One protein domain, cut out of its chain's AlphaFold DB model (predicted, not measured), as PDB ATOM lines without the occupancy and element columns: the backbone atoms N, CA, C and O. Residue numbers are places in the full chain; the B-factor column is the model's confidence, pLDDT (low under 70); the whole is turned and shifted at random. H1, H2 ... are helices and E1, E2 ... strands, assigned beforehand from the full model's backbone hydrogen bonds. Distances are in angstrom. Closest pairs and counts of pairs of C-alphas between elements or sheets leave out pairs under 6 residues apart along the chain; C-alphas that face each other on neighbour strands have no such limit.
ATOM      1  N   LYS A  28    -195.361 111.591  70.012       80.88
ATOM      2  CA  LYS A  28    -194.724 110.288  69.810       80.88
ATOM      3  C   LYS A  28    -193.308 110.497  69.293       80.88
ATOM      4  O   LYS A  28    -193.109 111.260  68.347       80.88
ATOM      5  N   VAL A  29    -192.368 109.751  69.866       81.69
ATOM      6  CA  VAL A  29    -191.003 109.619  69.349       81.69
ATOM      7  C   VAL A  29    -191.042 108.772  68.074       81.69
ATOM      8  O   VAL A  29    -191.464 107.615  68.097       81.69
ATOM      9  N   PHE A  30    -190.676 109.374  66.946       77.44
ATOM     10  CA  PHE A  30    -190.555 108.723  65.638       77.44
ATOM     11  C   PHE A  30    -189.190 108.069  65.455       77.44
ATOM     12  O   PHE A  30    -189.110 106.971  64.913       77.44
ATOM     13  N   ASP A  31    -188.143 108.756  65.901       77.75
ATOM     14  CA  ASP A  31    -186.759 108.304  65.856       77.75
ATOM     15  C   ASP A  31    -185.991 108.963  67.000       77.75
ATOM     16  O   ASP A  31    -186.360 110.057  67.442       77.75
ATOM     17  N   PHE A  32    -184.938 108.319  67.481       83.38
ATOM     18  CA  PHE A  32    -184.049 108.897  68.475       83.38
ATOM     19  C   PHE A  32    -182.632 108.365  68.298       83.38
ATOM     20  O   PHE A  32    -182.417 107.200  67.965       83.38
ATOM     21  N   VAL A  33    -181.653 109.217  68.570       79.19
ATOM     22  CA  VAL A  33    -180.238 108.844  68.577       79.19
ATOM     23  C   VAL A  33    -179.576 109.350  69.845       79.19
ATOM     24  O   VAL A  33    -179.906 110.431  70.328       79.19
ATOM     25  N   TYR A  34    -178.622 108.575  70.353       85.56
ATOM     26  CA  TYR A  34    -177.760 108.945  71.471       85.56
ATOM     27  C   TYR A  34    -176.341 109.151  70.962       85.56
ATOM     28  O   TYR A  34    -175.846 108.358  70.159       85.56
ATOM     29  N   LEU A  35    -175.693 110.216  71.424       80.19
ATOM     30  CA  LEU A  35    -174.360 110.606  70.991       80.19
ATOM     31  C   LEU A  35    -173.525 111.030  72.196       80.19
ATOM     32  O   LEU A  35    -174.014 111.704  73.104       80.19
ATOM     33  N   THR A  36    -172.250 110.665  72.156       84.12
ATOM     34  CA  THR A  36    -171.219 111.173  73.061       84.12
ATOM     35  C   THR A  36    -170.251 112.016  72.255       84.12
ATOM     36  O   THR A  36    -169.721 111.531  71.252       84.12
ATOM     37  N   GLU A  37    -170.021 113.253  72.674       81.75
ATOM     38  CA  GLU A  37    -169.170 114.184  71.941       81.75
ATOM     39  C   GLU A  37    -168.215 114.934  72.849       81.75
ATOM     40  O   GLU A  37    -168.499 115.178  74.022       81.75
ATOM     41  N   ASP A  38    -167.101 115.311  72.233       87.25
ATOM     42  CA  ASP A  38    -166.045 116.120  72.809       87.25
ATOM     43  C   ASP A  38    -165.992 117.440  72.040       87.25
ATOM     44  O   ASP A  38    -165.738 117.459  70.828       87.25
ATOM     45  N   ILE A  39    -166.341 118.539  72.704       88.69
ATOM     46  CA  ILE A  39    -166.577 119.832  72.060       88.69
ATOM     47  C   ILE A  39    -165.652 120.872  72.670       88.69
ATOM     48  O   ILE A  39    -165.716 121.162  73.859       88.69
ATOM     49  N   THR A  40    -164.851 121.513  71.824       92.56
ATOM     50  CA  THR A  40    -164.097 122.710  72.204       92.56
ATOM     51  C   THR A  40    -164.877 123.950  71.787       92.56
ATOM     52  O   THR A  40    -165.289 124.079  70.631       92.56
ATOM     53  N   ALA A  41    -165.113 124.856  72.733       92.56
ATOM     54  CA  ALA A  41    -165.905 126.059  72.508       92.56
ATOM     55  C   ALA A  41    -165.262 127.277  73.175       92.56
ATOM     56  O   ALA A  41    -164.714 127.184  74.270       92.56
ATOM     57  N   SER A  42    -165.367 128.429  72.509       93.75
ATOM     58  CA  SER A  42    -165.020 129.728  73.086       93.75
ATOM     59  C   SER A  42    -166.313 130.467  73.406       93.75
ATOM     60  O   SER A  42    -167.055 130.859  72.501       93.75
ATOM     61  N   LEU A  43    -166.616 130.592  74.694       92.88
ATOM     62  CA  LEU A  43    -167.850 131.184  75.191       92.88
ATOM     63  C   LEU A  43    -167.628 132.673  75.418       92.88
ATOM     64  O   LEU A  43    -166.802 133.063  76.242       92.88
ATOM     65  N   ALA A  44    -168.347 133.519  74.686       90.44
ATOM     66  CA  ALA A  44    -168.286 134.958  74.909       90.44
ATOM     67  C   ALA A  44    -168.895 135.295  76.276       90.44
ATOM     68  O   ALA A  44    -169.998 134.849  76.587       90.44
ATOM     69  N   VAL A  45    -168.204 136.115  77.068       87.00
ATOM     70  CA  VAL A  45    -168.755 136.602  78.335       87.00
ATOM     71  C   VAL A  45    -169.772 137.702  78.015       87.00
ATOM     72  O   VAL A  45    -169.388 138.723  77.429       87.00
ATOM     73  N   PRO A  46    -171.064 137.541  78.359       85.88
ATOM     74  CA  PRO A  46    -172.063 138.550  78.040       85.88
ATOM     75  C   PRO A  46    -171.713 139.887  78.699       85.88
ATOM     76  O   PRO A  46    -171.339 139.947  79.870       85.88
ATOM     77  N   THR A  47    -171.880 140.996  77.975       83.38
ATOM     78  CA  THR A  47    -171.584 142.338  78.514       83.38
ATOM     79  C   THR A  47    -172.435 142.679  79.734       83.38
ATOM     80  O   THR A  47    -171.994 143.426  80.603       83.38
ATOM     81  N   VAL A  48    -173.650 142.128  79.800       82.12
ATOM     82  CA  VAL A  48    -174.539 142.247  80.962       82.12
ATOM     83  C   VAL A  48    -173.935 141.525  82.163       82.12
ATOM     84  O   VAL A  48    -173.839 142.125  83.224       82.12
ATOM     85  N   SER A  49    -173.419 140.308  81.981       81.19
ATOM     86  CA  SER A  49    -172.743 139.550  83.039       81.19
ATOM     87  C   SER A  49    -171.461 140.237  83.508       81.19
ATOM     88  O   SER A  49    -171.228 140.321  84.707       81.19
ATOM     89  N   LEU A  50    -170.664 140.824  82.604       79.44
ATOM     90  CA  LEU A  50    -169.508 141.650  82.994       79.44
ATOM     91  C   LEU A  50    -169.922 142.828  83.884       79.44
ATOM     92  O   LEU A  50    -169.233 143.155  84.850       79.44
ATOM     93  N   LEU A  51    -171.053 143.461  83.565       79.25
ATOM     94  CA  LEU A  51    -171.593 144.562  84.350       79.25
ATOM     95  C   LEU A  51    -172.134 144.068  85.698       79.25
ATOM     96  O   LEU A  51    -171.823 144.663  86.718       79.25
ATOM     97  N   GLU A  52    -172.893 142.978  85.742       81.44
ATOM     98  CA  GLU A  52    -173.461 142.429  86.979       81.44
ATOM     99  C   GLU A  52    -172.378 141.903  87.930       81.44
ATOM    100  O   GLU A  52    -172.393 142.222  89.123       81.44
ATOM    101  N   CYS A  53    -171.383 141.193  87.394       79.62
ATOM    102  CA  CYS A  53    -170.218 140.739  88.145       79.62
ATOM    103  C   CYS A  53    -169.346 141.911  88.631       79.62
ATOM    104  O   CYS A  53    -168.702 141.795  89.674       79.62
ATOM    105  N   GLY A  54    -169.319 143.038  87.909       70.31
ATOM    106  CA  GLY A  54    -168.517 144.213  88.260       70.31
ATOM    107  C   GLY A  54    -169.210 145.218  89.196       70.31
ATOM    108  O   GLY A  54    -168.588 145.731  90.124       70.31
ATOM    109  N   VAL A  55    -170.497 145.511  88.989       66.81
ATOM    110  CA  VAL A  55    -171.200 146.662  89.599       66.81
ATOM    111  C   VAL A  55    -171.569 146.444  91.067       66.81
ATOM    112  O   VAL A  55    -171.632 147.409  91.824       66.81
ATOM    113  N   ASN A  56    -171.735 145.199  91.511       56.72
ATOM    114  CA  ASN A  56    -172.004 144.898  92.922       56.72
ATOM    115  C   ASN A  56    -170.735 144.635  93.747       56.72
ATOM    116  O   ASN A  56    -170.823 144.112  94.856       56.72
ATOM    117  N   GLY A  57    -169.551 144.964  93.212       56.75
ATOM    118  CA  GLY A  57    -168.284 144.626  93.857       56.75
ATOM    119  C   GLY A  57    -168.118 143.119  94.038       56.75
ATOM    120  O   GLY A  57    -167.423 142.711  94.967       56.75
ATOM    121  N   ALA A  58    -168.777 142.316  93.186       71.88
ATOM    122  CA  ALA A  58    -168.635 140.874  93.204       71.88
ATOM    123  C   ALA A  58    -167.207 140.564  92.771       71.88
ATOM    124  O   ALA A  58    -166.389 140.440  93.659       71.88
ATOM    125  N   VAL A  59    -166.830 140.564  91.493       82.75
ATOM    126  CA  VAL A  59    -165.473 140.172  91.064       82.75
ATOM    127  C   VAL A  59    -164.786 141.318  90.311       82.75
ATOM    128  O   VAL A  59    -165.253 141.739  89.260       82.75
ATOM    129  N   ALA A  60    -163.646 141.803  90.810       86.69
ATOM    130  CA  ALA A  60    -162.793 142.775  90.111       86.69
ATOM    131  C   ALA A  60    -161.622 142.088  89.392       86.69
ATOM    132  O   ALA A  60    -161.314 142.404  88.240       86.69
ATOM    133  N   THR A  61    -160.988 141.121  90.060       90.50
ATOM    134  CA  THR A  61    -159.896 140.307  89.509       90.50
ATOM    135  C   THR A  61    -160.284 138.838  89.575       90.50
ATOM    136  O   THR A  61    -160.568 138.344  90.658       90.50
ATOM    137  N   VAL A  62    -160.274 138.137  88.446       91.38
ATOM    138  CA  VAL A  62    -160.549 136.697  88.352       91.38
ATOM    139  C   VAL A  62    -159.256 135.927  88.608       91.38
ATOM    140  O   VAL A  62    -158.245 136.201  87.966       91.38
ATOM    141  N   THR A  63    -159.277 134.970  89.530       92.50
ATOM    142  CA  THR A  63    -158.136 134.101  89.874       92.50
ATOM    143  C   THR A  63    -158.363 132.653  89.459       92.50
ATOM    144  O   THR A  63    -157.397 131.939  89.195       92.50
ATOM    145  N   SER A  64    -159.618 132.218  89.352       92.31
ATOM    146  CA  SER A  64    -159.973 130.928  88.769       92.31
ATOM    147  C   SER A  64    -161.337 130.976  88.090       92.31
ATOM    148  O   SER A  64    -162.180 131.824  88.384       92.31
ATOM    149  N   ILE A  65    -161.536 130.059  87.151       94.06
ATOM    150  CA  ILE A  65    -162.782 129.891  86.412       94.06
ATOM    151  C   ILE A  65    -163.163 128.423  86.539       94.06
ATOM    152  O   ILE A  65    -162.316 127.539  86.402       94.06
ATOM    153  N   THR A  66    -164.431 128.168  86.809       94.62
ATOM    154  CA  THR A  66    -165.018 126.828  86.832       94.62
ATOM    155  C   THR A  66    -166.263 126.820  85.964       94.62
ATOM    156  O   THR A  66    -166.872 127.871  85.759       94.62
ATOM    157  N   CYS A  67    -166.646 125.654  85.458       95.75
ATOM    158  CA  CYS A  67    -167.823 125.521  84.619       95.75
ATOM    159  C   CYS A  67    -168.566 124.214  84.882       95.75
ATOM    160  O   CYS A  67    -167.981 123.242  85.363       95.75
ATOM    161  N   SER A  68    -169.851 124.204  84.556       93.88
ATOM    162  CA  SER A  68    -170.738 123.045  84.643       93.88
ATOM    163  C   SER A  68    -171.712 123.056  83.465       93.88
ATOM    164  O   SER A  68    -172.093 124.109  82.951       93.88
ATOM    165  N   VAL A  69    -172.097 121.868  83.004       90.31
ATOM    166  CA  VAL A  69    -173.113 121.720  81.957       90.31
ATOM    167  C   VAL A  69    -174.469 121.550  82.622       90.31
ATOM    168  O   VAL A  69    -174.615 120.741  83.539       90.31
ATOM    169  N   LEU A  70    -175.474 122.283  82.148       83.50
ATOM    170  CA  LEU A  70    -176.844 122.080  82.599       83.50
ATOM    171  C   LEU A  70    -177.420 120.850  81.890       83.50
ATOM    172  O   LEU A  70    -177.666 120.860  80.686       83.50
ATOM    173  N   SER A  71    -177.590 119.765  82.645       81.88
ATOM    174  CA  SER A  71    -178.211 118.529  82.167       81.88
ATOM    175  C   SER A  71    -179.679 118.462  82.562       81.88
ATOM    176  O   SER A  71    -180.043 118.780  83.697       81.88
ATOM    177  N   GLU A  72    -180.511 117.949  81.667       78.00
ATOM    178  CA  GLU A  72    -181.905 117.660  81.972       78.00
ATOM    179  C   GLU A  72    -182.043 116.307  82.687       78.00
ATOM    180  O   GLU A  72    -181.315 115.354  82.384       78.00
ATOM    181  N   PRO A  73    -182.995 116.173  83.627       70.69
ATOM    182  CA  PRO A  73    -183.196 114.922  84.337       70.69
ATOM    183  C   PRO A  73    -183.656 113.826  83.377       70.69
ATOM    184  O   PRO A  73    -184.467 114.044  82.478       70.69
ATOM    185  N   PHE A  74    -183.207 112.595  83.623       61.72
ATOM    186  CA  PHE A  74    -183.679 111.434  82.867       61.72
ATOM    187  C   PHE A  74    -185.200 111.230  83.016       61.72
ATOM    188  O   PHE A  74    -185.847 110.754  82.087       61.72
ATOM    189  N   PHE A  75    -185.776 111.627  84.160       50.81
ATOM    190  CA  PHE A  75    -187.215 111.620  84.422       50.81
ATOM    191  C   PHE A  75    -187.589 112.628  85.537       50.81
ATOM    192  O   PHE A  75    -186.830 112.733  86.505       50.81
ATOM    193  N   PRO A  76    -188.753 113.311  85.478       57.19
ATOM    194  CA  PRO A  76    -189.740 113.302  84.395       57.19
ATOM    195  C   PRO A  76    -189.206 113.959  83.119       57.19
ATOM    196  O   PRO A  76    -188.479 114.944  83.183       57.19
ATOM    197  N   LEU A  77    -189.566 113.383  81.970       64.56
ATOM    198  CA  LEU A  77    -189.236 113.948  80.663       64.56
ATOM    199  C   LEU A  77    -190.131 115.154  80.395       64.56
ATOM    200  O   LEU A  77    -191.358 115.028  80.437       64.56
ATOM    201  N   ASP A  78    -189.519 116.290  80.083       66.88
ATOM    202  CA  ASP A  78    -190.242 117.418  79.519       66.88
ATOM    203  C   ASP A  78    -190.235 117.307  77.990       66.88
ATOM    204  O   ASP A  78    -189.253 117.612  77.320       66.88
ATOM    205  N   CYS A  79    -191.341 116.823  77.424       61.75
ATOM    206  CA  CYS A  79    -191.507 116.703  75.972       61.75
ATOM    207  C   CYS A  79    -192.009 118.008  75.324       61.75
ATOM    208  O   CYS A  79    -192.556 117.978  74.215       61.75
ATOM    209  N   VAL A  80    -191.920 119.145  76.020       61.97
ATOM    210  CA  VAL A  80    -192.364 120.441  75.505       61.97
ATOM    211  C   VAL A  80    -191.319 121.014  74.553       61.97
ATOM    212  O   VAL A  80    -190.361 121.649  74.974       61.97
ATOM    213  N   GLY A  81    -191.586 120.859  73.253       56.09
ATOM    214  CA  GLY A  81    -190.997 121.659  72.176       56.09
ATOM    215  C   GLY A  81    -189.469 121.638  72.071       56.09
ATOM    216  O   GLY A  81    -188.756 120.966  72.802       56.09
ATOM    217  N   ASN A  82    -188.970 122.367  71.080       59.97
ATOM    218  CA  ASN A  82    -187.583 122.343  70.639       59.97
ATOM    219  C   ASN A  82    -186.626 122.965  71.675       59.97
ATOM    220  O   ASN A  82    -186.359 124.168  71.645       59.97
ATOM    221  N   GLN A  83    -186.116 122.147  72.598       66.31
ATOM    222  CA  GLN A  83    -185.054 122.557  73.514       66.31
ATOM    223  C   GLN A  83    -183.712 122.508  72.782       66.31
ATOM    224  O   GLN A  83    -183.258 121.458  72.328       66.31
ATOM    225  N   GLY A  84    -183.113 123.685  72.598       78.25
ATOM    226  CA  GLY A  84    -181.713 123.820  72.210       78.25
ATOM    227  C   GLY A  84    -181.335 123.324  70.815       78.25
ATOM    228  O   GLY A  84    -180.150 123.112  70.594       78.25
ATOM    229  N   CYS A  85    -182.261 123.138  69.866       87.06
ATOM    230  CA  CYS A  85    -181.910 122.671  68.522       87.06
ATOM    231  C   CYS A  85    -182.482 123.494  67.372       87.06
ATOM    232  O   CYS A  85    -183.489 124.183  67.469       87.06
ATOM    233  N   THR A  86    -181.800 123.492  66.234       91.12
ATOM    234  CA  THR A  86    -182.250 124.175  65.019       91.12
ATOM    235  C   THR A  86    -181.809 123.381  63.804       91.12
ATOM    236  O   THR A  86    -180.622 123.111  63.613       91.12
ATOM    237  N   VAL A  87    -182.765 123.013  62.954       90.44
ATOM    238  CA  VAL A  87    -182.477 122.360  61.677       90.44
ATOM    239  C   VAL A  87    -181.916 123.395  60.709       90.44
ATOM    240  O   VAL A  87    -182.577 124.379  60.387       90.44
ATOM    241  N   LEU A  88    -180.694 123.161  60.234       90.69
ATOM    242  CA  LEU A  88    -180.013 124.020  59.265       90.69
ATOM    243  C   LEU A  88    -180.175 123.532  57.823       90.69
ATOM    244  O   LEU A  88    -180.222 124.342  56.903       90.69
ATOM    245  N   ASP A  89    -180.181 122.216  57.616       90.50
ATOM    246  CA  ASP A  89    -180.270 121.587  56.294       90.50
ATOM    247  C   ASP A  89    -180.843 120.172  56.427       90.50
ATOM    248  O   ASP A  89    -180.583 119.481  57.413       90.50
ATOM    249  N   VAL A  90    -181.602 119.732  55.427       87.12
ATOM    250  CA  VAL A  90    -182.168 118.382  55.357       87.12
ATOM    251  C   VAL A  90    -182.040 117.890  53.927       87.12
ATOM    252  O   VAL A  90    -182.607 118.479  53.007       87.12
ATOM    253  N   ARG A  91    -181.349 116.766  53.737       84.56
ATOM    254  CA  ARG A  91    -181.197 116.142  52.418       84.56
ATOM    255  C   ARG A  91    -181.448 114.635  52.466       84.56
ATOM    256  O   ARG A  91    -181.208 114.021  53.505       84.56
ATOM    257  N   PRO A  92    -181.913 114.019  51.366       78.88
ATOM    258  CA  PRO A  92    -182.123 112.576  51.314       78.88
ATOM    259  C   PRO A  92    -180.846 111.803  51.663       78.88
ATOM    260  O   PRO A  92    -179.759 112.165  51.205       78.88
ATOM    261  N   ALA A  93    -180.978 110.736  52.451       72.81
ATOM    262  CA  ALA A  93    -179.920 109.751  52.621       72.81
ATOM    263  C   ALA A  93    -180.204 108.576  51.673       72.81
ATOM    264  O   ALA A  93    -181.280 107.988  51.720       72.81
ATOM    265  N   ASN A  94    -179.252 108.224  50.805       63.72
ATOM    266  CA  ASN A  94    -179.375 107.038  49.950       63.72
ATOM    267  C   ASN A  94    -179.051 105.784  50.774       63.72
ATOM    268  O   ASN A  94    -177.949 105.248  50.686       63.72
ATOM    269  N   ILE A  95    -179.996 105.369  51.616       64.50
ATOM    270  CA  ILE A  95    -179.917 104.159  52.437       64.50
ATOM    271  C   ILE A  95    -181.101 103.272  52.042       64.50
ATOM    272  O   ILE A  95    -182.255 103.677  52.207       64.50
ATOM    273  N   ASP A  96    -180.798 102.099  51.478       49.38
ATOM    274  CA  ASP A  96    -181.731 101.207  50.780       49.38
ATOM    275  C   ASP A  96    -183.091 101.048  51.482       49.38
ATOM    276  O   ASP A  96    -183.189 100.525  52.591       49.38
ATOM    277  N   GLY A  97    -184.161 101.494  50.813       55.06
ATOM    278  CA  GLY A  97    -185.549 101.282  51.242       55.06
ATOM    279  C   GLY A  97    -186.037 102.121  52.430       55.06
ATOM    280  O   GLY A  97    -187.175 101.924  52.853       55.06
ATOM    281  N   SER A  98    -185.236 103.051  52.961       62.12
ATOM    282  CA  SER A  98    -185.599 103.851  54.142       62.12
ATOM    283  C   SER A  98    -186.001 105.291  53.797       62.12
ATOM    284  O   SER A  98    -185.495 105.886  52.848       62.12
ATOM    285  N   SER A  99    -186.882 105.897  54.604       64.38
ATOM    286  CA  SER A  99    -187.191 107.337  54.558       64.38
ATOM    287  C   SER A  99    -186.156 108.181  55.320       64.38
ATOM    288  O   SER A  99    -186.492 109.226  55.883       64.38
ATOM    289  N   ALA A 100    -184.915 107.702  55.405       70.50
ATOM    290  CA  ALA A 100    -183.859 108.351  56.162       70.50
ATOM    291  C   ALA A 100    -183.356 109.614  55.446       70.50
ATOM    292  O   ALA A 100    -183.246 109.679  54.217       70.50
ATOM    293  N   LYS A 101    -183.014 110.633  56.231       77.75
ATOM    294  CA  LYS A 101    -182.443 111.890  55.748       77.75
ATOM    295  C   LYS A 101    -181.205 112.241  56.548       77.75
ATOM    296  O   LYS A 101    -181.134 111.975  57.743       77.75
ATOM    297  N   VAL A 102    -180.239 112.871  55.888       84.12
ATOM    298  CA  VAL A 102    -179.137 113.543  56.577       84.12
ATOM    299  C   VAL A 102    -179.652 114.904  57.026       84.12
ATOM    300  O   VAL A 102    -179.966 115.757  56.193       84.12
ATOM    301  N   VAL A 103    -179.742 115.094  58.335       85.69
ATOM    302  CA  VAL A 103    -180.202 116.321  58.982       85.69
ATOM    303  C   VAL A 103    -178.987 117.028  59.569       85.69
ATOM    304  O   VAL A 103    -178.254 116.462  60.380       85.69
ATOM    305  N   LYS A 104    -178.753 118.268  59.141       90.69
ATOM    306  CA  LYS A 104    -177.767 119.159  59.745       90.69
ATOM    307  C   LYS A 104    -178.450 119.942  60.855       90.69
ATOM    308  O   LYS A 104    -179.374 120.706  60.584       90.69
ATOM    309  N   VAL A 105    -177.978 119.769  62.078       90.75
ATOM    310  CA  VAL A 105    -178.571 120.363  63.275       90.75
ATOM    311  C   VAL A 105    -177.540 121.257  63.945       90.75
ATOM    312  O   VAL A 105    -176.394 120.850  64.137       90.75
ATOM    313  N   GLN A 106    -177.949 122.475  64.281       92.50
ATOM    314  CA  GLN A 106    -177.264 123.314  65.251       92.50
ATOM    315  C   GLN A 106    -177.873 123.051  66.620       92.50
ATOM    316  O   GLN A 106    -179.087 123.150  66.771       92.50
ATOM    317  N   GLN A 107    -177.036 122.733  67.593       90.38
ATOM    318  CA  GLN A 107    -177.421 122.570  68.979       90.38
ATOM    319  C   GLN A 107    -176.823 123.700  69.817       90.38
ATOM    320  O   GLN A 107    -175.663 124.067  69.631       90.38
ATOM    321  N   THR A 108    -177.623 124.219  70.736       91.56
ATOM    322  CA  THR A 108    -177.244 125.173  71.772       91.56
ATOM    323  C   THR A 108    -177.172 124.423  73.092       91.56
ATOM    324  O   THR A 108    -178.166 123.840  73.521       91.56
ATOM    325  N   ILE A 109    -175.996 124.405  73.710       90.88
ATOM    326  CA  ILE A 109    -175.760 123.771  75.007       90.88
ATOM    327  C   ILE A 109    -175.523 124.885  76.029       90.88
ATOM    328  O   ILE A 109    -174.518 125.591  75.906       90.88
ATOM    329  N   PRO A 110    -176.408 125.053  77.020       89.62
ATOM    330  CA  PRO A 110    -176.204 126.038  78.067       89.62
ATOM    331  C   PRO A 110    -175.136 125.549  79.057       89.62
ATOM    332  O   PRO A 110    -175.182 124.423  79.565       89.62
ATOM    333  N   VAL A 111    -174.153 126.406  79.314       92.94
ATOM    334  CA  VAL A 111    -173.027 126.171  80.222       92.94
ATOM    335  C   VAL A 111    -173.053 127.247  81.298       92.94
ATOM    336  O   VAL A 111    -173.039 128.440  80.997       92.94
ATOM    337  N   GLU A 112    -173.062 126.834  82.559       93.94
ATOM    338  CA  GLU A 112    -172.904 127.752  83.679       93.94
ATOM    339  C   GLU A 112    -171.409 127.983  83.920       93.94
ATOM    340  O   GLU A 112    -170.626 127.045  84.096       93.94
ATOM    341  N   ILE A 113    -171.000 129.249  83.910       93.44
ATOM    342  CA  ILE A 113    -169.634 129.689  84.178       93.44
ATOM    343  C   ILE A 113    -169.605 130.390  85.526       93.44
ATOM    344  O   ILE A 113    -170.388 131.299  85.790       93.44
ATOM    345  N   SER A 114    -168.652 129.996  86.364       93.00
ATOM    346  CA  SER A 114    -168.400 130.598  87.666       93.00
ATOM    347  C   SER A 114    -166.996 131.190  87.700       93.00
ATOM    348  O   SER A 114    -165.994 130.491  87.523       93.00
ATOM    349  N   LEU A 115    -166.933 132.501  87.903       92.12
ATOM    350  CA  LEU A 115    -165.710 133.273  88.059       92.12
ATOM    351  C   LEU A 115    -165.430 133.443  89.546       92.12
ATOM    352  O   LEU A 115    -166.220 134.067  90.252       92.12
ATOM    353  N   ASN A 116    -164.288 132.948  90.011       91.69
ATOM    354  CA  ASN A 116    -163.818 133.177  91.373       91.69
ATOM    355  C   ASN A 116    -162.666 134.171  91.353       91.69
ATOM    356  O   ASN A 116    -161.827 134.168  90.446       91.69
ATOM    357  N   GLY A 117    -162.621 135.034  92.356       91.12
ATOM    358  CA  GLY A 117    -161.680 136.134  92.334       91.12
ATOM    359  C   GLY A 117    -161.662 136.963  93.600       91.12
ATOM    360  O   GLY A 117    -161.995 136.490  94.685       91.12
ATOM    361  N   THR A 118    -161.276 138.223  93.438       90.06
ATOM    362  CA  THR A 118    -161.299 139.233  94.494       90.06
ATOM    363  C   THR A 118    -162.053 140.479  94.052       90.06
ATOM    364  O   THR A 118    -162.022 140.864  92.880       90.06
ATOM    365  N   SER A 119    -162.744 141.118  94.993       89.06
ATOM    366  CA  SER A 119    -163.402 142.411  94.797       89.06
ATOM    367  C   SER A 119    -162.384 143.554  94.782       89.06
ATOM    368  O   SER A 119    -161.206 143.360  95.089       89.06
ATOM    369  N   GLU A 120    -162.828 144.782  94.496       84.69
ATOM    370  CA  GLU A 120    -161.968 145.978  94.589       84.69
ATOM    371  C   GLU A 120    -161.387 146.195  96.000       84.69
ATOM    372  O   GLU A 120    -160.346 146.828  96.158       84.69
ATOM    373  N   LEU A 121    -162.035 145.636  97.030       85.88
ATOM    374  CA  LEU A 121    -161.588 145.679  98.425       85.88
ATOM    375  C   LEU A 121    -160.648 144.517  98.794       85.88
ATOM    376  O   LEU A 121    -160.239 144.408  99.949       85.88
ATOM    377  N   GLY A 122    -160.318 143.638  97.840       84.56
ATOM    378  CA  GLY A 122    -159.465 142.466  98.053       84.56
ATOM    379  C   GLY A 122    -160.154 141.296  98.763       84.56
ATOM    380  O   GLY A 122    -159.466 140.405  99.253       84.56
ATOM    381  N   LEU A 123    -161.490 141.292  98.844       87.44
ATOM    382  CA  LEU A 123    -162.263 140.203  99.453       87.44
ATOM    383  C   LEU A 123    -162.566 139.115  98.423       87.44
ATOM    384  O   LEU A 123    -162.919 139.442  97.291       87.44
ATOM    385  N   GLU A 124    -162.469 137.848  98.827       89.56
ATOM    386  CA  GLU A 124    -162.850 136.707  97.989       89.56
ATOM    387  C   GLU A 124    -164.343 136.704  97.667       89.56
ATOM    388  O   GLU A 124    -165.182 137.115  98.472       89.56
ATOM    389  N   THR A 125    -164.660 136.260  96.457       90.38
ATOM    390  CA  THR A 125    -165.963 136.484  95.838       90.38
ATOM    391  C   THR A 125    -166.136 135.622  94.592       90.38
ATOM    392  O   THR A 125    -165.154 135.237  93.944       90.38
ATOM    393  N   THR A 126    -167.390 135.358  94.245       90.00
ATOM    394  CA  THR A 126    -167.770 134.509  93.120       90.00
ATOM    395  C   THR A 126    -168.889 135.176  92.331       90.00
ATOM    396  O   THR A 126    -169.796 135.772  92.917       90.00
ATOM    397  N   CYS A 127    -168.837 135.067  91.006       90.31
ATOM    398  CA  CYS A 127    -169.914 135.478  90.114       90.31
ATOM    399  C   CYS A 127    -170.244 134.356  89.133       90.31
ATOM    400  O   CYS A 127    -169.331 133.805  88.520       90.31
ATOM    401  N   THR A 128    -171.527 134.048  88.962       91.12
ATOM    402  CA  THR A 128    -172.006 133.028  88.026       91.12
ATOM    403  C   THR A 128    -172.835 133.648  86.909       91.12
ATOM    404  O   THR A 128    -173.572 134.607  87.131       91.12
ATOM    405  N   PHE A 129    -172.707 133.107  85.701       90.94
ATOM    406  CA  PHE A 129    -173.546 133.457  84.558       90.94
ATOM    407  C   PHE A 129    -173.671 132.272  83.599       90.94
ATOM    408  O   PHE A 129    -172.816 131.388  83.575       90.94
ATOM    409  N   GLU A 130    -174.718 132.276  82.783       90.75
ATOM    410  CA  GLU A 130    -174.928 131.274  81.740       90.75
ATOM    411  C   GLU A 130    -174.385 131.768  80.395       90.75
ATOM    412  O   GLU A 130    -174.519 132.945  80.040       90.75
ATOM    413  N   ALA A 131    -173.769 130.860  79.645       91.00
ATOM    414  CA  ALA A 131    -173.304 131.087  78.287       91.00
ATOM    415  C   ALA A 131    -173.634 129.890  77.388       91.00
ATOM    416  O   ALA A 131    -173.622 128.740  77.820       91.00
ATOM    417  N   ASP A 132    -173.883 130.174  76.115       90.75
ATOM    418  CA  ASP A 132    -174.326 129.178  75.145       90.75
ATOM    419  C   ASP A 132    -173.161 128.659  74.297       90.75
ATOM    420  O   ASP A 132    -172.545 129.405  73.527       90.75
ATOM    421  N   ALA A 133    -172.896 127.355  74.375       91.56
ATOM    422  CA  ALA A 133    -172.019 126.665  73.439       91.56
ATOM    423  C   ALA A 133    -172.824 126.240  72.202       91.56
ATOM    424  O   ALA A 133    -173.744 125.424  72.285       91.56
ATOM    425  N   LEU A 134    -172.474 126.788  71.037       91.38
ATOM    426  CA  LEU A 134    -173.110 126.444  69.765       91.38
ATOM    427  C   LEU A 134    -172.294 125.390  69.027       91.38
ATOM    428  O   LEU A 134    -171.111 125.584  68.749       91.38
ATOM    429  N   PHE A 135    -172.948 124.305  68.633       87.50
ATOM    430  CA  PHE A 135    -172.316 123.214  67.906       87.50
ATOM    431  C   PHE A 135    -173.165 122.784  66.713       87.50
ATOM    432  O   PHE A 135    -174.390 122.803  66.772       87.50
ATOM    433  N   VAL A 136    -172.525 122.396  65.610       90.56
ATOM    434  CA  VAL A 136    -173.214 121.995  64.381       90.56
ATOM    435  C   VAL A 136    -172.753 120.613  63.956       90.56
ATOM    436  O   VAL A 136    -171.569 120.396  63.722       90.56
ATOM    437  N   GLN A 137    -173.710 119.715  63.753       87.12
ATOM    438  CA  GLN A 137    -173.460 118.333  63.357       87.12
ATOM    439  C   GLN A 137    -174.406 117.867  62.256       87.12
ATOM    440  O   GLN A 137    -175.403 118.519  61.941       87.12
ATOM    441  N   GLN A 138    -174.066 116.732  61.649       86.88
ATOM    442  CA  GLN A 138    -174.908 116.025  60.693       86.88
ATOM    443  C   GLN A 138    -175.161 114.611  61.194       86.88
ATOM    444  O   GLN A 138    -174.223 113.891  61.521       86.88
ATOM    445  N   LEU A 139    -176.427 114.223  61.206       85.75
ATOM    446  CA  LEU A 139    -176.885 112.912  61.645       85.75
ATOM    447  C   LEU A 139    -177.892 112.361  60.639       85.75
ATOM    448  O   LEU A 139    -178.551 113.114  59.920       85.75
ATOM    449  N   VAL A 140    -177.986 111.039  60.567       82.62
ATOM    450  CA  VAL A 140    -179.018 110.360  59.782       82.62
ATOM    451  C   VAL A 140    -180.212 110.125  60.694       82.62
ATOM    452  O   VAL A 140    -180.066 109.459  61.712       82.62
ATOM    453  N   LEU A 141    -181.368 110.673  60.327       82.75
ATOM    454  CA  LEU A 141    -182.622 110.521  61.060       82.75
ATOM    455  C   LEU A 141    -183.753 110.122  60.116       82.75
ATOM    456  O   LEU A 141    -183.811 110.554  58.960       82.75
ATOM    457  N   SER A 142    -184.711 109.371  60.639       80.56
ATOM    458  CA  SER A 142    -186.024 109.184  60.031       80.56
ATOM    459  C   SER A 142    -186.812 110.483  60.189       80.56
ATOM    460  O   SER A 142    -187.471 110.718  61.198       80.56
ATOM    461  N   PHE A 143    -186.705 111.356  59.187       78.81
ATOM    462  CA  PHE A 143    -187.243 112.715  59.224       78.81
ATOM    463  C   PHE A 143    -188.249 112.921  58.076       78.81
ATOM    464  O   PHE A 143    -187.855 113.314  56.968       78.81
ATOM    465  N   PRO A 144    -189.543 112.604  58.289       77.81
ATOM    466  CA  PRO A 144    -190.563 112.667  57.243       77.81
ATOM    467  C   PRO A 144    -190.706 114.056  56.606       77.81
ATOM    468  O   PRO A 144    -190.298 115.077  57.161       77.81
ATOM    469  N   ASP A 145    -191.289 114.109  55.408       77.94
ATOM    470  CA  ASP A 145    -191.611 115.385  54.764       77.94
ATOM    471  C   ASP A 145    -192.620 116.184  55.600       77.94
ATOM    472  O   ASP A 145    -193.612 115.645  56.088       77.94
ATOM    473  N   GLY A 146    -192.356 117.483  55.767       78.75
ATOM    474  CA  GLY A 146    -193.169 118.389  56.583       78.75
ATOM    475  C   GLY A 146    -192.685 118.574  58.025       78.75
ATOM    476  O   GLY A 146    -193.238 119.420  58.723       78.75
ATOM    477  N   PHE A 147    -191.657 117.844  58.464       80.56
ATOM    478  CA  PHE A 147    -191.057 118.048  59.783       80.56
ATOM    479  C   PHE A 147    -190.116 119.260  59.757       80.56
ATOM    480  O   PHE A 147    -189.456 119.535  58.751       80.56
ATOM    481  N   THR A 148    -190.067 119.996  60.864       83.38
ATOM    482  CA  THR A 148    -189.253 121.210  61.040       83.38
ATOM    483  C   THR A 148    -188.445 121.130  62.338       83.38
ATOM    484  O   THR A 148    -188.442 120.093  63.000       83.38
ATOM    485  N   SER A 149    -187.756 122.208  62.726       82.94
ATOM    486  CA  SER A 149    -187.062 122.285  64.019       82.94
ATOM    487  C   SER A 149    -187.986 122.007  65.209       82.94
ATOM    488  O   SER A 149    -187.543 121.419  66.184       82.94
ATOM    489  N   ASP A 150    -189.281 122.315  65.101       85.06
ATOM    490  CA  ASP A 150    -190.267 122.064  66.164       85.06
ATOM    491  C   ASP A 150    -190.519 120.569  66.415       85.06
ATOM    492  O   ASP A 150    -191.097 120.183  67.431       85.06
ATOM    493  N   ASN A 151    -190.095 119.723  65.477       85.06
ATOM    494  CA  ASN A 151    -190.164 118.275  65.578       85.06
ATOM    495  C   ASN A 151    -188.874 117.660  66.121       85.06
ATOM    496  O   ASN A 151    -188.800 116.439  66.194       85.06
ATOM    497  N   LEU A 152    -187.859 118.454  66.460       85.81
ATOM    498  CA  LEU A 152    -186.651 117.961  67.107       85.81
ATOM    499  C   LEU A 152    -186.608 118.402  68.561       85.81
ATOM    500  O   LEU A 152    -186.900 119.548  68.882       85.81
ATOM    501  N   ILE A 153    -186.186 117.483  69.420       86.88
ATOM    502  CA  ILE A 153    -185.753 117.786  70.781       86.88
ATOM    503  C   ILE A 153    -184.306 117.341  70.907       86.88
ATOM    504  O   ILE A 153    -183.978 116.214  70.536       86.88
ATOM    505  N   CYS A 154    -183.454 118.219  71.428       87.31
ATOM    506  CA  CYS A 154    -182.070 117.899  71.728       87.31
ATOM    507  C   CYS A 154    -181.810 118.107  73.203       87.31
ATOM    508  O   CYS A 154    -181.900 119.220  73.706       87.31
ATOM    509  N   ARG A 155    -181.432 117.030  73.874       85.38
ATOM    510  CA  ARG A 155    -181.302 117.026  75.319       85.38
ATOM    511  C   ARG A 155    -179.911 116.606  75.728       85.38
ATOM    512  O   ARG A 155    -179.400 115.597  75.243       85.38
ATOM    513  N   VAL A 156    -179.313 117.363  76.641       86.38
ATOM    514  CA  VAL A 156    -178.083 116.955  77.319       86.38
ATOM    515  C   VAL A 156    -178.471 116.146  78.548       86.38
ATOM    516  O   VAL A 156    -179.113 116.653  79.462       86.38
ATOM    517  N   ILE A 157    -178.104 114.869  78.546       83.88
ATOM    518  CA  ILE A 157    -178.459 113.905  79.597       83.88
ATOM    519  C   ILE A 157    -177.431 113.962  80.722       83.88
ATOM    520  O   ILE A 157    -177.761 113.848  81.899       83.88
ATOM    521  N   SER A 158    -176.165 114.127  80.351       84.81
ATOM    522  CA  SER A 158    -175.053 114.304  81.274       84.81
ATOM    523  C   SER A 158    -173.910 114.987  80.545       84.81
ATOM    524  O   SER A 158    -173.742 114.799  79.340       84.81
ATOM    525  N   GLY A 159    -173.074 115.716  81.266       86.62
ATOM    526  CA  GLY A 159    -171.833 116.200  80.696       86.62
ATOM    527  C   GLY A 159    -170.904 116.785  81.736       86.62
ATOM    528  O   GLY A 159    -171.345 117.207  82.802       86.62
ATOM    529  N   ASP A 160    -169.630 116.811  81.381       91.31
ATOM    530  CA  ASP A 160    -168.572 117.450  82.145       91.31
ATOM    531  C   ASP A 160    -168.050 118.662  81.373       91.31
ATOM    532  O   ASP A 160    -168.048 118.687  80.140       91.31
ATOM    533  N   CYS A 161    -167.603 119.675  82.111       94.81
ATOM    534  CA  CYS A 161    -166.991 120.869  81.551       94.81
ATOM    535  C   CYS A 161    -165.610 121.093  82.171       94.81
ATOM    536  O   CYS A 161    -165.459 121.116  83.393       94.81
ATOM    537  N   ALA A 162    -164.607 121.281  81.319       94.62
ATOM    538  CA  ALA A 162    -163.248 121.621  81.700       94.62
ATOM    539  C   ALA A 162    -162.874 122.988  81.121       94.62
ATOM    540  O   ALA A 162    -162.965 123.226  79.919       94.62
ATOM    541  N   VAL A 163    -162.421 123.905  81.975       95.50
ATOM    542  CA  VAL A 163    -161.941 125.213  81.518       95.50
ATOM    543  C   VAL A 163    -160.525 125.070  80.973       95.50
ATOM    544  O   VAL A 163    -159.632 124.591  81.672       95.50
ATOM    545  N   THR A 164    -160.303 125.537  79.747       93.44
ATOM    546  CA  THR A 164    -158.980 125.543  79.098       93.44
ATOM    547  C   THR A 164    -158.344 126.936  79.079       93.44
ATOM    548  O   THR A 164    -157.149 127.078  78.812       93.44
ATOM    549  N   THR A 165    -159.111 127.969  79.445       91.25
ATOM    550  CA  THR A 165    -158.615 129.339  79.639       91.25
ATOM    551  C   THR A 165    -157.593 129.404  80.770       91.25
ATOM    552  O   THR A 165    -157.890 129.079  81.920       91.25
ATOM    553  N   LEU A 166    -156.390 129.892  80.469       86.94
ATOM    554  CA  LEU A 166    -155.340 130.066  81.468       86.94
ATOM    555  C   LEU A 166    -155.518 131.384  82.227       86.94
ATOM    556  O   LEU A 166    -155.380 132.465  81.654       86.94
ATOM    557  N   VAL A 167    -155.738 131.287  83.538       88.00
ATOM    558  CA  VAL A 167    -155.726 132.435  84.451       88.00
ATOM    559  C   VAL A 167    -154.413 132.431  85.250       88.00
ATOM    560  O   VAL A 167    -154.134 131.471  85.969       88.00
ATOM    561  N   PRO A 168    -153.565 133.470  85.132       85.19
ATOM    562  CA  PRO A 168    -152.376 133.633  85.963       85.19
ATOM    563  C   PRO A 168    -152.714 133.658  87.456       85.19
ATOM    564  O   PRO A 168    -153.726 134.222  87.856       85.19
ATOM    565  N   ALA A 169    -151.806 133.168  88.305       77.00
ATOM    566  CA  ALA A 169    -151.993 133.174  89.764       77.00
ATOM    567  C   ALA A 169    -152.144 134.584  90.373       77.00
ATOM    568  O   ALA A 169    -152.716 134.739  91.447       77.00
ATOM    569  N   ILE A 170    -151.639 135.614  89.686       80.00
ATOM    570  CA  ILE A 170    -151.819 137.027  90.064       80.00
ATOM    571  C   ILE A 170    -153.222 137.567  89.731       80.00
ATOM    572  O   ILE A 170    -153.548 138.688  90.109       80.00
ATOM    573  N   GLY A 171    -154.031 136.767  89.035       85.31
ATOM    574  CA  GLY A 171    -155.357 137.101  88.551       85.31
ATOM    575  C   GLY A 171    -155.364 138.001  87.313       85.31
ATOM    576  O   GLY A 171    -154.347 138.571  86.913       85.31
ATOM    577  N   VAL A 172    -156.530 138.105  86.677       90.19
ATOM    578  CA  VAL A 172    -156.788 138.973  85.517       90.19
ATOM    579  C   VAL A 172    -157.951 139.914  85.810       90.19
ATOM    580  O   VAL A 172    -158.940 139.481  86.401       90.19
ATOM    581  N   PRO A 173    -157.887 141.196  85.408       89.50
ATOM    582  CA  PRO A 173    -159.026 142.097  85.540       89.50
ATOM    583  C   PRO A 173    -160.253 141.527  84.817       89.50
ATOM    584  O   PRO A 173    -160.140 141.144  83.651       89.50
ATOM    585  N   LEU A 174    -161.427 141.526  85.457       86.00
ATOM    586  CA  LEU A 174    -162.674 141.020  84.860       86.00
ATOM    587  C   LEU A 174    -162.948 141.627  83.472       86.00
ATOM    588  O   LEU A 174    -163.293 140.915  82.536       86.00
ATOM    589  N   ALA A 175    -162.700 142.929  83.303       84.19
ATOM    590  CA  ALA A 175    -162.893 143.646  82.038       84.19
ATOM    591  C   ALA A 175    -162.013 143.141  80.874       84.19
ATOM    592  O   ALA A 175    -162.262 143.495  79.722       84.19
ATOM    593  N   SER A 176    -160.974 142.350  81.160       86.75
ATOM    594  CA  SER A 176    -160.102 141.743  80.146       86.75
ATOM    595  C   SER A 176    -160.546 140.337  79.724       86.75
ATOM    596  O   SER A 176    -160.055 139.825  78.719       86.75
ATOM    597  N   LEU A 177    -161.493 139.731  80.447       86.69
ATOM    598  CA  LEU A 177    -162.023 138.401  80.167       86.69
ATOM    599  C   LEU A 177    -163.214 138.506  79.203       86.69
ATOM    600  O   LEU A 177    -164.368 138.554  79.619       86.69
ATOM    601  N   LEU A 178    -162.925 138.596  77.902       87.06
ATOM    602  CA  LEU A 178    -163.953 138.709  76.854       87.06
ATOM    603  C   LEU A 178    -164.552 137.354  76.448       87.06
ATOM    604  O   LEU A 178    -165.694 137.297  75.991       87.06
ATOM    605  N   SER A 179    -163.790 136.274  76.607       91.44
ATOM    606  CA  SER A 179    -164.228 134.911  76.326       91.44
ATOM    607  C   SER A 179    -163.599 133.916  77.295       91.44
ATOM    608  O   SER A 179    -162.536 134.172  77.866       91.44
ATOM    609  N   VAL A 180    -164.273 132.783  77.473       92.62
ATOM    610  CA  VAL A 180    -163.798 131.624  78.225       92.62
ATOM    611  C   VAL A 180    -163.786 130.428  77.284       92.62
ATOM    612  O   VAL A 180    -164.826 129.975  76.815       92.62
ATOM    613  N   ASP A 181    -162.594 129.922  77.010       95.12
ATOM    614  CA  ASP A 181    -162.377 128.663  76.316       95.12
ATOM    615  C   ASP A 181    -162.629 127.484  77.265       95.12
ATOM    616  O   ASP A 181    -162.104 127.445  78.392       95.12
ATOM    617  N   VAL A 182    -163.442 126.537  76.795       95.00
ATOM    618  CA  VAL A 182    -163.856 125.323  77.504       95.00
ATOM    619  C   VAL A 182    -163.791 124.095  76.595       95.00
ATOM    620  O   VAL A 182    -163.880 124.190  75.367       95.00
ATOM    621  N   GLU A 183    -163.656 122.936  77.224       94.31
ATOM    622  CA  GLU A 183    -163.810 121.606  76.643       94.31
ATOM    623  C   GLU A 183    -165.001 120.923  77.331       94.31
ATOM    624  O   GLU A 183    -165.092 120.902  78.560       94.31
ATOM    625  N   LEU A 184    -165.953 120.438  76.538       91.81
ATOM    626  CA  LEU A 184    -167.207 119.848  76.996       91.81
ATOM    627  C   LEU A 184    -167.265 118.383  76.574       91.81
ATOM    628  O   LEU A 184    -167.255 118.088  75.380       91.81
ATOM    629  N   PHE A 185    -167.439 117.494  77.547       90.31
ATOM    630  CA  PHE A 185    -167.657 116.067  77.325       90.31
ATOM    631  C   PHE A 185    -169.130 115.775  77.578       90.31
ATOM    632  O   PHE A 185    -169.556 115.717  78.729       90.31
ATOM    633  N   ILE A 186    -169.936 115.633  76.527       88.62
ATOM    634  CA  ILE A 186    -171.395 115.561  76.663       88.62
ATOM    635  C   ILE A 186    -171.978 114.244  76.156       88.62
ATOM    636  O   ILE A 186    -171.619 113.747  75.091       88.62
ATOM    637  N   CYS A 187    -172.942 113.713  76.904       84.44
ATOM    638  CA  CYS A 187    -173.872 112.680  76.470       84.44
ATOM    639  C   CYS A 187    -175.221 113.336  76.190       84.44
ATOM    640  O   CYS A 187    -175.823 113.969  77.065       84.44
ATOM    641  N   LYS A 188    -175.698 113.187  74.961       85.06
ATOM    642  CA  LYS A 188    -176.928 113.818  74.501       85.06
ATOM    643  C   LYS A 188    -177.785 112.862  73.703       85.06
ATOM    644  O   LYS A 188    -177.301 111.885  73.131       85.06
ATOM    645  N   GLU A 189    -179.055 113.206  73.612       86.00
ATOM    646  CA  GLU A 189    -179.994 112.575  72.701       86.00
ATOM    647  C   GLU A 189    -180.640 113.597  71.782       86.00
ATOM    648  O   GLU A 189    -180.823 114.762  72.141       86.00
ATOM    649  N   ILE A 190    -180.987 113.134  70.588       85.38
ATOM    650  CA  ILE A 190    -181.768 113.888  69.620       85.38
ATOM    651  C   ILE A 190    -182.971 113.036  69.262       85.38
ATOM    652  O   ILE A 190    -182.810 111.923  68.764       85.38
ATOM    653  N   GLN A 191    -184.165 113.556  69.523       86.94
ATOM    654  CA  GLN A 191    -185.426 112.876  69.270       86.94
ATOM    655  C   GLN A 191    -186.211 113.596  68.180       86.94
ATOM    656  O   GLN A 191    -186.347 114.819  68.204       86.94
ATOM    657  N   VAL A 192    -186.776 112.829  67.255       82.12
ATOM    658  CA  VAL A 192    -187.758 113.306  66.285       82.12
ATOM    659  C   VAL A 192    -189.147 113.055  66.860       82.12
ATOM    660  O   VAL A 192    -189.551 111.905  67.021       82.12
ATOM    661  N   LEU A 193    -189.898 114.111  67.154       83.56
ATOM    662  CA  LEU A 193    -191.248 114.039  67.695       83.56
ATOM    663  C   LEU A 193    -192.298 114.443  66.668       83.56
ATOM    664  O   LEU A 193    -192.149 115.416  65.926       83.56
ATOM    665  N   ALA A 194    -193.433 113.753  66.696       80.06
ATOM    666  CA  ALA A 194    -194.630 114.213  66.010       80.06
ATOM    667  C   ALA A 194    -195.861 114.040  66.889       80.06
ATOM    668  O   ALA A 194    -195.965 113.091  67.668       80.06
ATOM    669  N   GLN A 195    -196.823 114.943  66.731       78.19
ATOM    670  CA  GLN A 195    -198.119 114.778  67.368       78.19
ATOM    671  C   GLN A 195    -198.871 113.645  66.680       78.19
ATOM    672  O   GLN A 195    -199.127 113.688  65.475       78.19
ATOM    673  N   VAL A 196    -199.252 112.644  67.462       72.81
ATOM    674  CA  VAL A 196    -200.125 111.569  67.004       72.81
ATOM    675  C   VAL A 196    -201.406 111.581  67.819       72.81
ATOM    676  O   VAL A 196    -201.432 111.993  68.979       72.81
ATOM    677  N   LYS A 197    -202.485 111.127  67.188       70.06
ATOM    678  CA  LYS A 197    -203.731 110.828  67.884       70.06
ATOM    679  C   LYS A 197    -203.676 109.371  68.295       70.06
ATOM    680  O   LYS A 197    -203.635 108.504  67.426       70.06
ATOM    681  N   LEU A 198    -203.638 109.130  69.598       65.31
ATOM    682  CA  LEU A 198    -203.774 107.793  70.152       65.31
ATOM    683  C   LEU A 198    -205.193 107.632  70.666       65.31
ATOM    684  O   LEU A 198    -205.720 108.512  71.344       65.31
ATOM    685  N   GLU A 199    -205.794 106.503  70.332       56.22
ATOM    686  CA  GLU A 199    -206.992 106.032  71.001       56.22
ATOM    687  C   GLU A 199    -206.535 105.249  72.229       56.22
ATOM    688  O   GLU A 199    -205.848 104.234  72.109       56.22
TER     689      GLU A 199
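This is residues 28 to 199 of the 388 residues of an uncharacterized protein of Thermoactinomyces sp. DSM 45892 (UniProt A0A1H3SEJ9). Two twisted sheets, partly face to face, wind together into a long, narrow body that closes loosely at its two seams, E1 beside E5 and E2 and E3 beside E6. The long E4 and E5 hairpin runs nearly from end to end, H1 packs on it near one end, and at the other end E7 runs on past the first residue of E1. The printed part has 172 residues, with one named helix and seven named strands in the order E1 H1 E2 E3 E4 E5 E6 E7, and is mostly strand. One sheet is branched at E4; the other runs E1 E7 E6; both are antiparallel. The whole is loose, with a radius of gyration of the C-alphas of 19.9 A, and elongated, spanning 67 by 34 by 23 A.

In the branched sheet, E4, residues 100 to 118, has E5, residues 124 to 142, on one side, with N 109 and O 133 2.9 A apart. On the other side of E4 are E2, residues 61 to 69, with N 66 and O 114 at 2.9 A, and E3, residues 85 to 92, with N 86 and O 106 at 2.8 A. E3, E4 and E5 form a meander, each strand the antiparallel neighbour of the one before. H1, residues 47 to 55, is on this sheet, over E4 at a height of 8.7 A, and runs along the strands, at 14 degrees to E4 on the local plane. In H1 every O i to N i+4 pair is within hydrogen-bond range. In the second sheet E7, residues 179 to 199, is the inner strand between E1, residues 28 to 44, with N 35 and O 188 at 2.9 A, and E6, residues 152 to 163, with N 160 and O 185 at 2.9 A. The closest C-alphas of E1 and E5 are those of Asp 31 and Ser 142, 5.9 A apart; those of E2 and E6 are Ser 68 and Cys 161, 5.3 A apart. E4 and E7 are near each other; E3 and E7 are apart.

E4 is 54.1 A long, E5 52.3 A, E7 51.9 A and E1 36.5 A. E1 begins at C-alpha 28, (-194.724, 110.288, 69.810), and bends by 86 degrees at residue 40. E7 bends by 81 degrees at residue 182 and ends at C-alpha 199, (-206.992, 106.032, 71.001).

The C-alphas of Gly 97 and Leu 121, the two farthest apart, are 69.1 A apart. The printed part has no cut. The links E2 to E3 and E6 to E7 are long. Residues 55 to 57, 74 to 83, 94 to 99 and 198 to 199 have pLDDT under 70; the mean of the printed part is 83.1.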